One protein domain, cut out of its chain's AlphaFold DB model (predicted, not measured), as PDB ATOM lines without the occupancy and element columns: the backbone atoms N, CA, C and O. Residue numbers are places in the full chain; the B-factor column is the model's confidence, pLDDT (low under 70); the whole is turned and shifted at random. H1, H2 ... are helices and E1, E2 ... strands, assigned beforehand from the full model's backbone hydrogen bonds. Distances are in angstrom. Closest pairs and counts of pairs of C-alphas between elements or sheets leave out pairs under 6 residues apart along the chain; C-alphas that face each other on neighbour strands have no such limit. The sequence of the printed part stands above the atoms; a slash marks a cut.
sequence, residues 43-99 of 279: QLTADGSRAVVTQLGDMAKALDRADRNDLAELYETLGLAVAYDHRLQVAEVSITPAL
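What this domain is: This is residues 43 to 99 of the 279 residues of an uncharacterized protein of Kribbella sp. VKM Ac-2568 (UniProt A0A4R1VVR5). What shape? Long helix H1 makes a corner with H2; the hairpin E1 and E2 follows. Which parts? The printed part has 57 residues, two named helices, then two antiparallel strands, mixed class. It is only just loose, close to extended, with radius of gyration of the C-alphas 15.4 A and spans 45 by 25 by 24 A.

Where its parts are: Which helices? H1, residues 46 to 65, runs 29.1 A from C-alpha (-7.666, 26.242, -6.021); H2 is residues 68 to 77. Which strands? E1 is residues 80 to 85; E2, residues 90 to 95, ends at C-alpha (7.931, 2.184, 2.393).

How they stand to each other: And helices? H1 and H2 are close but not clearly touching, 7.4 A between closest C-alphas 63 and 71, at a steep tilt of 57 degrees. And strands? N 83 and O 92 are within hydrogen-bond range, 2.8 A, as is every helix O i to N i+4 pair.

The domain as a whole: How long? The farthest C-alphas, 43 and 87, are 47.3 A apart. Any cut? The printed part has no cut; residues 98 to 99 are under 70 pLDDT.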
ATOM      1  N   GLN A  43       1.668  27.966 -10.188       83.62
ATOM      2  CA  GLN A  43       0.942  27.846  -8.932       83.62
ATOM      3  C   GLN A  43      -0.317  27.025  -9.196       83.62
ATOM      4  O   GLN A  43      -1.099  27.337 -10.096       83.62
ATOM      5  N   LEU A  44      -0.500  25.958  -8.421       90.50
ATOM      6  CA  LEU A  44      -1.685  25.124  -8.532       90.50
ATOM      7  C   LEU A  44      -2.897  25.973  -8.123       90.50
ATOM      8  O   LEU A  44      -2.976  26.441  -6.986       90.50
ATOM      9  N   THR A  45      -3.830  26.204  -9.047       95.00
ATOM     10  CA  THR A  45      -5.058  26.948  -8.738       95.00
ATOM     11  C   THR A  45      -5.883  26.193  -7.696       95.00
ATOM     12  O   THR A  45      -5.735  24.980  -7.525       95.00
ATOM     13  N   ALA A  46      -6.784  26.888  -6.995       92.25
ATOM     14  CA  ALA A  46      -7.666  26.242  -6.021       92.25
ATOM     15  C   ALA A  46      -8.458  25.087  -6.661       92.25
ATOM     16  O   ALA A  46      -8.533  23.999  -6.089       92.25
ATOM     17  N   ASP A  47      -8.955  25.279  -7.882       93.69
ATOM     18  CA  ASP A  47      -9.658  24.234  -8.629       93.69
ATOM     19  C   ASP A  47      -8.722  23.110  -9.074       93.69
ATOM     20  O   ASP A  47      -9.074  21.941  -8.939       93.69
ATOM     21  N   GLY A  48      -7.493  23.433  -9.493       92.25
ATOM     22  CA  GLY A  48      -6.462  22.438  -9.787       92.25
ATOM     23  C   GLY A  48      -6.132  21.573  -8.569       92.25
ATOM     24  O   GLY A  48      -6.054  20.352  -8.676       92.25
ATOM     25  N   SER A  49      -6.031  22.176  -7.382       91.12
ATOM     26  CA  SER A  49      -5.797  21.438  -6.136       91.12
ATOM     27  C   SER A  49      -6.950  20.493  -5.797       91.12
ATOM     28  O   SER A  49      -6.718  19.338  -5.444       91.12
ATOM     29  N   ARG A  50      -8.198  20.939  -5.984       93.94
ATOM     30  CA  ARG A  50      -9.386  20.100  -5.790       93.94
ATOM     31  C   ARG A  50      -9.440  18.972  -6.812       93.94
ATOM     32  O   ARG A  50      -9.741  17.847  -6.431       93.94
ATOM     33  N   ALA A  51      -9.110  19.242  -8.073       95.19
ATOM     34  CA  ALA A  51      -9.060  18.231  -9.123       95.19
ATOM     35  C   ALA A  51      -8.021  17.145  -8.810       95.19
ATOM     36  O   ALA A  51      -8.348  15.962  -8.875       95.19
ATOM     37  N   VAL A  52      -6.815  17.529  -8.374       94.25
ATOM     38  CA  VAL A  52      -5.772  16.577  -7.956       94.25
ATOM     39  C   VAL A  52      -6.233  15.743  -6.759       94.25
ATOM     40  O   VAL A  52      -6.064  14.526  -6.756       94.25
ATOM     41  N   VAL A  53      -6.860  16.358  -5.751       93.69
ATOM     42  CA  VAL A  53      -7.391  15.623  -4.590       93.69
ATOM     43  C   VAL A  53      -8.493  14.643  -5.003       93.69
ATOM     44  O   VAL A  53      -8.500  13.504  -4.537       93.69
ATOM     45  N   THR A  54      -9.396  15.047  -5.895       94.56
ATOM     46  CA  THR A  54     -10.437  14.162  -6.439       94.56
ATOM     47  C   THR A  54      -9.820  12.996  -7.203       94.56
ATOM     48  O   THR A  54     -10.187  11.851  -6.950       94.56
ATOM     49  N   GLN A  55      -8.826  13.259  -8.055       93.62
ATOM     50  CA  GLN A  55      -8.116  12.225  -8.808       93.62
ATOM     51  C   GLN A  55      -7.433  11.215  -7.874       93.62
ATOM     52  O   GLN A  55      -7.541  10.009  -8.090       93.62
ATOM     53  N   LEU A  56      -6.798  11.679  -6.791       93.38
ATOM     54  CA  LEU A  56      -6.239  10.798  -5.758       93.38
ATOM     55  C   LEU A  56      -7.325   9.973  -5.050       93.38
ATOM     56  O   LEU A  56      -7.115   8.798  -4.746       93.38
ATOM     57  N   GLY A  57      -8.500  10.560  -4.813       92.12
ATOM     58  CA  GLY A  57      -9.657   9.849  -4.272       92.12
ATOM     59  C   GLY A  57     -10.179   8.756  -5.209       92.12
ATOM     60  O   GLY A  57     -10.554   7.678  -4.750       92.12
ATOM     61  N   ASP A  58     -10.169   8.996  -6.517       94.81
ATOM     62  CA  ASP A  58     -10.578   8.001  -7.508       94.81
ATOM     63  C   ASP A  58      -9.542   6.884  -7.668       94.81
ATOM     64  O   ASP A  58      -9.926   5.721  -7.797       94.81
ATOM     65  N   MET A  59      -8.247   7.191  -7.533       92.00
ATOM     66  CA  MET A  59      -7.200   6.168  -7.425       92.00
ATOM     67  C   MET A  59      -7.405   5.275  -6.198       92.00
ATOM     68  O   MET A  59      -7.300   4.058  -6.318       92.00
ATOM     69  N   ALA A  60      -7.757   5.841  -5.039       91.06
ATOM     70  CA  ALA A  60      -8.057   5.041  -3.848       91.06
ATOM     71  C   ALA A  60      -9.233   4.079  -4.091       91.06
ATOM     72  O   ALA A  60      -9.139   2.897  -3.773       91.06
ATOM     73  N   LYS A  61     -10.305   4.547  -4.747       93.69
ATOM     74  CA  LYS A  61     -11.437   3.683  -5.131       93.69
ATOM     75  C   LYS A  61     -11.049   2.612  -6.152       93.69
ATOM     76  O   LYS A  61     -11.645   1.539  -6.149       93.69
ATOM     77  N   ALA A  62     -10.124   2.914  -7.062       94.25
ATOM     78  CA  ALA A  62      -9.614   1.938  -8.018       94.25
ATOM     79  C   ALA A  62      -8.809   0.847  -7.300       94.25
ATOM     80  O   ALA A  62      -9.044  -0.331  -7.550       94.25
ATOM     81  N   LEU A  63      -7.949   1.226  -6.350       92.75
ATOM     82  CA  LEU A  63      -7.196   0.284  -5.516       92.75
ATOM     83  C   LEU A  63      -8.112  -0.585  -4.642       92.75
ATOM     84  O   LEU A  63      -7.859  -1.775  -4.513       92.75
ATOM     85  N   ASP A  64      -9.209  -0.034  -4.113       93.56
ATOM     86  CA  ASP A  64     -10.199  -0.805  -3.339       93.56
ATOM     87  C   ASP A  64     -10.930  -1.872  -4.178       93.56
ATOM     88  O   ASP A  64     -11.462  -2.836  -3.626       93.56
ATOM     89  N   ARG A  65     -10.998  -1.691  -5.504       95.44
ATOM     90  CA  ARG A  65     -11.658  -2.620  -6.438       95.44
ATOM     91  C   ARG A  65     -10.688  -3.534  -7.182       95.44
ATOM     92  O   ARG A  65     -11.157  -4.431  -7.874       95.44
ATOM     93  N   ALA A  66      -9.388  -3.276  -7.093       95.69
ATOM     94  CA  ALA A  66      -8.376  -4.037  -7.807       95.69
ATOM     95  C   ALA A  66      -8.292  -5.476  -7.281       95.69
ATOM     96  O   ALA A  66      -8.508  -5.741  -6.091       95.69
ATOM     97  N   ASP A  67      -7.956  -6.406  -8.171       95.94
ATOM     98  CA  ASP A  67      -7.735  -7.792  -7.796       95.94
ATOM     99  C   ASP A  67      -6.528  -7.921  -6.860       95.94
ATOM    100  O   ASP A  67      -5.539  -7.189  -6.940       95.94
ATOM    101  N   ARG A  68      -6.596  -8.886  -5.936       94.00
ATOM    102  CA  ARG A  68      -5.561  -9.059  -4.900       94.00
ATOM    103  C   ARG A  68      -4.182  -9.372  -5.478       94.00
ATOM    104  O   ARG A  68      -3.185  -9.007  -4.862       94.00
ATOM    105  N   ASN A  69      -4.135 -10.047  -6.626       94.06
ATOM    106  CA  ASN A  69      -2.884 -10.381  -7.302       94.06
ATOM    107  C   ASN A  69      -2.223  -9.120  -7.876       94.06
ATOM    108  O   ASN A  69      -1.045  -8.890  -7.620       94.06
ATOM    109  N   ASP A  70      -3.002  -8.255  -8.529       92.75
ATOM    110  CA  ASP A  70      -2.516  -6.984  -9.080       92.75
ATOM    111  C   ASP A  70      -2.036  -6.042  -7.967       92.75
ATOM    112  O   ASP A  70      -1.020  -5.358  -8.098       92.75
ATOM    113  N   LEU A  71      -2.732  -6.037  -6.823       92.94
ATOM    114  CA  LEU A  71      -2.303  -5.284  -5.642       92.94
ATOM    115  C   LEU A  71      -0.980  -5.802  -5.065       92.94
ATOM    116  O   LEU A  71      -0.163  -4.996  -4.622       92.94
ATOM    117  N   ALA A  72      -0.754  -7.118  -5.064       91.19
ATOM    118  CA  ALA A  72       0.498  -7.695  -4.583       91.19
ATOM    119  C   ALA A  72       1.684  -7.261  -5.459       91.19
ATOM    120  O   ALA A  72       2.687  -6.790  -4.921       91.19
ATOM    121  N   GLU A  73       1.539  -7.323  -6.786       92.50
ATOM    122  CA  GLU A  73       2.569  -6.877  -7.736       92.50
ATOM    123  C   GLU A  73       2.834  -5.366  -7.624       92.50
ATOM    124  O   GLU A  73       3.989  -4.916  -7.600       92.50
ATOM    125  N   LEU A  74       1.773  -4.565  -7.482       91.12
ATOM    126  CA  LEU A  74       1.894  -3.124  -7.264       91.12
ATOM    127  C   LEU A  74       2.669  -2.815  -5.977       91.12
ATOM    128  O   LEU A  74       3.561  -1.962  -5.976       91.12
ATOM    129  N   TYR A  75       2.338  -3.486  -4.874       90.12
ATOM    130  CA  TYR A  75       2.999  -3.262  -3.591       90.12
ATOM    131  C   TYR A  75       4.454  -3.734  -3.588       90.12
ATOM    132  O   TYR A  75       5.307  -3.039  -3.028       90.12
ATOM    133  N   GLU A  76       4.761  -4.835  -4.273       89.88
ATOM    134  CA  GLU A  76       6.134  -5.296  -4.487       89.88
ATOM    135  C   GLU A  76       6.948  -4.262  -5.279       89.88
ATOM    136  O   GLU A  76       8.031  -3.858  -4.849       89.88
ATOM    137  N   THR A  77       6.385  -3.737  -6.371       89.88
ATOM    138  CA  THR A  77       7.031  -2.716  -7.216       89.88
ATOM    139  C   THR A  77       7.284  -1.410  -6.460       89.88
ATOM    140  O   THR A  77       8.318  -0.761  -6.641       89.88
ATOM    141  N   LEU A  78       6.361  -1.017  -5.579       88.56
ATOM    142  CA  LEU A  78       6.512   0.163  -4.723       88.56
ATOM    143  C   LEU A  78       7.502  -0.052  -3.563       88.56
ATOM    144  O   LEU A  78       7.840   0.917  -2.874       88.56
ATOM    145  N   GLY A  79       7.975  -1.282  -3.336       90.44
ATOM    146  CA  GLY A  79       8.843  -1.615  -2.207       90.44
ATOM    147  C   GLY A  79       8.138  -1.431  -0.861       90.44
ATOM    148  O   GLY A  79       8.746  -0.945   0.101       90.44
ATOM    149  N   LEU A  80       6.841  -1.747  -0.816       92.12
ATOM    150  CA  LEU A  80       6.033  -1.720   0.398       92.12
ATOM    151  C   LEU A  80       6.215  -3.033   1.157       92.12
ATOM    152  O   LEU A  80       5.804  -4.092   0.694       92.12
ATOM    153  N   ALA A  81       6.806  -2.956   2.347       89.38
ATOM    154  CA  ALA A  81       6.909  -4.090   3.253       89.38
ATOM    155  C   ALA A  81       5.911  -3.912   4.399       89.38
ATOM    156  O   ALA A  81       5.955  -2.913   5.125       89.38
ATOM    157  N   VAL A  82       5.014  -4.888   4.550       89.94
ATOM    158  CA  VAL A  82       4.013  -4.926   5.620       89.94
ATOM    159  C   VAL A  82       4.403  -6.012   6.615       89.94
ATOM    160  O   VAL A  82       4.432  -7.191   6.270       89.94
ATOM    161  N   ALA A  83       4.691  -5.620   7.852       92.44
ATOM    162  CA  ALA A  83       4.908  -6.535   8.964       92.44
ATOM    163  C   ALA A  83       3.644  -6.561   9.831       92.44
ATOM    164  O   ALA A  83       3.228  -5.533  10.362       92.44
ATOM    165  N   TYR A  84       3.005  -7.724   9.957       94.12
ATOM    166  CA  TYR A  84       1.815  -7.879  10.791       94.12
ATOM    167  C   TYR A  84       2.171  -8.485  12.150       94.12
ATOM    168  O   TYR A  84       2.638  -9.623  12.227       94.12
ATOM    169  N   ASP A  85       1.901  -7.744  13.221       94.56
ATOM    170  CA  ASP A  85       1.937  -8.255  14.587       94.56
ATOM    171  C   ASP A  85       0.538  -8.746  14.981       94.56
ATOM    172  O   ASP A  85      -0.377  -7.962  15.247       94.56
ATOM    173  N   HIS A  86       0.376 -10.067  15.035       94.50
ATOM    174  CA  HIS A  86      -0.882 -10.722  15.396       94.50
ATOM    175  C   HIS A  86      -1.279 -10.522  16.863       94.50
ATOM    176  O   HIS A  86      -2.469 -10.565  17.175       94.50
ATOM    177  N   ARG A  87      -0.315 -10.306  17.771       94.62
ATOM    178  CA  ARG A  87      -0.599 -10.113  19.201       94.62
ATOM    179  C   ARG A  87      -1.201  -8.742  19.440       94.62
ATOM    180  O   ARG A  87      -2.143  -8.607  20.215       94.62
ATOM    181  N   LEU A  88      -0.663  -7.742  18.750       95.31
ATOM    182  CA  LEU A  88      -1.150  -6.368  18.818       95.31
ATOM    183  C   LEU A  88      -2.286  -6.093  17.824       95.31
ATOM    184  O   LEU A  88      -2.958  -5.073  17.941       95.31
ATOM    185  N   GLN A  89      -2.510  -6.995  16.861       93.88
ATOM    186  CA  GLN A  89      -3.401  -6.798  15.714       93.88
ATOM    187  C   GLN A  89      -3.061  -5.523  14.923       93.88
ATOM    188  O   GLN A  89      -3.944  -4.815  14.430       93.88
ATOM    189  N   VAL A  90      -1.765  -5.228  14.797       94.06
ATOM    190  CA  VAL A  90      -1.248  -4.035  14.117       94.06
ATOM    191  C   VAL A  90      -0.461  -4.454  12.884       94.06
ATOM    192  O   VAL A  90       0.395  -5.330  12.947       94.06
ATOM    193  N   ALA A  91      -0.741  -3.799  11.758       92.31
ATOM    194  CA  ALA A  91       0.098  -3.864  10.570       92.31
ATOM    195  C   ALA A  91       1.037  -2.653  10.558       92.31
ATOM    196  O   ALA A  91       0.583  -1.509  10.467       92.31
ATOM    197  N   GLU A  92       2.338  -2.897  10.653       93.69
ATOM    198  CA  GLU A  92       3.359  -1.893  10.388       93.69
ATOM    199  C   GLU A  92       3.653  -1.878   8.888       93.69
ATOM    200  O   GLU A  92       4.079  -2.876   8.309       93.69
ATOM    201  N   VAL A  93       3.405  -0.737   8.247       91.44
ATOM    202  CA  VAL A  93       3.681  -0.537   6.823       91.44
ATOM    203  C   VAL A  93       4.925   0.323   6.694       91.44
ATOM    204  O   VAL A  93       4.951   1.468   7.148       91.44
ATOM    205  N   SER A  94       5.954  -0.222   6.054       91.12
ATOM    206  CA  SER A  94       7.186   0.491   5.740       91.12
ATOM    207  C   SER A  94       7.321   0.656   4.229       91.12
ATOM    208  O   SER A  94       7.063  -0.265   3.457       91.12
ATOM    209  N   ILE A  95       7.702   1.860   3.802       89.06
ATOM    210  CA  ILE A  95       7.931   2.184   2.393       89.06
ATOM    211  C   ILE A  95       9.421   2.420   2.217       89.06
ATOM    212  O   ILE A  95       9.982   3.320   2.851       89.06
ATOM    213  N   THR A  96      10.056   1.655   1.334       82.81
ATOM    214  CA  THR A  96      11.416   1.959   0.879       82.81
ATOM    215  C   THR A  96      11.321   2.477  -0.546       82.81
ATOM    216  O   THR A  96      11.537   1.711  -1.483       82.81
ATOM    217  N   PRO A  97      10.964   3.763  -0.746       70.25
ATOM    218  CA  PRO A  97      10.838   4.275  -2.094       70.25
ATOM    219  C   PRO A  97      12.196   4.122  -2.776       70.25
ATOM    220  O   PRO A  97      13.206   4.631  -2.277       70.25
ATOM    221  N   ALA A  98      12.219   3.450  -3.928       66.94
ATOM    222  CA  ALA A  98      13.393   3.303  -4.788       66.94
ATOM    223  C   ALA A  98      13.783   4.637  -5.458       66.94
ATOM    224  O   ALA A  98      14.209   4.692  -6.610       66.94
ATOM    225  N   LEU A  99      13.620   5.751  -4.744       58.62
ATOM    226  CA  LEU A  99      14.023   7.063  -5.188       58.62
ATOM    227  C   LEU A  99      15.551   7.072  -5.274       58.62
ATOM    228  O   LEU A  99      16.249   7.436  -4.328       58.62
TER     229      LEU A  99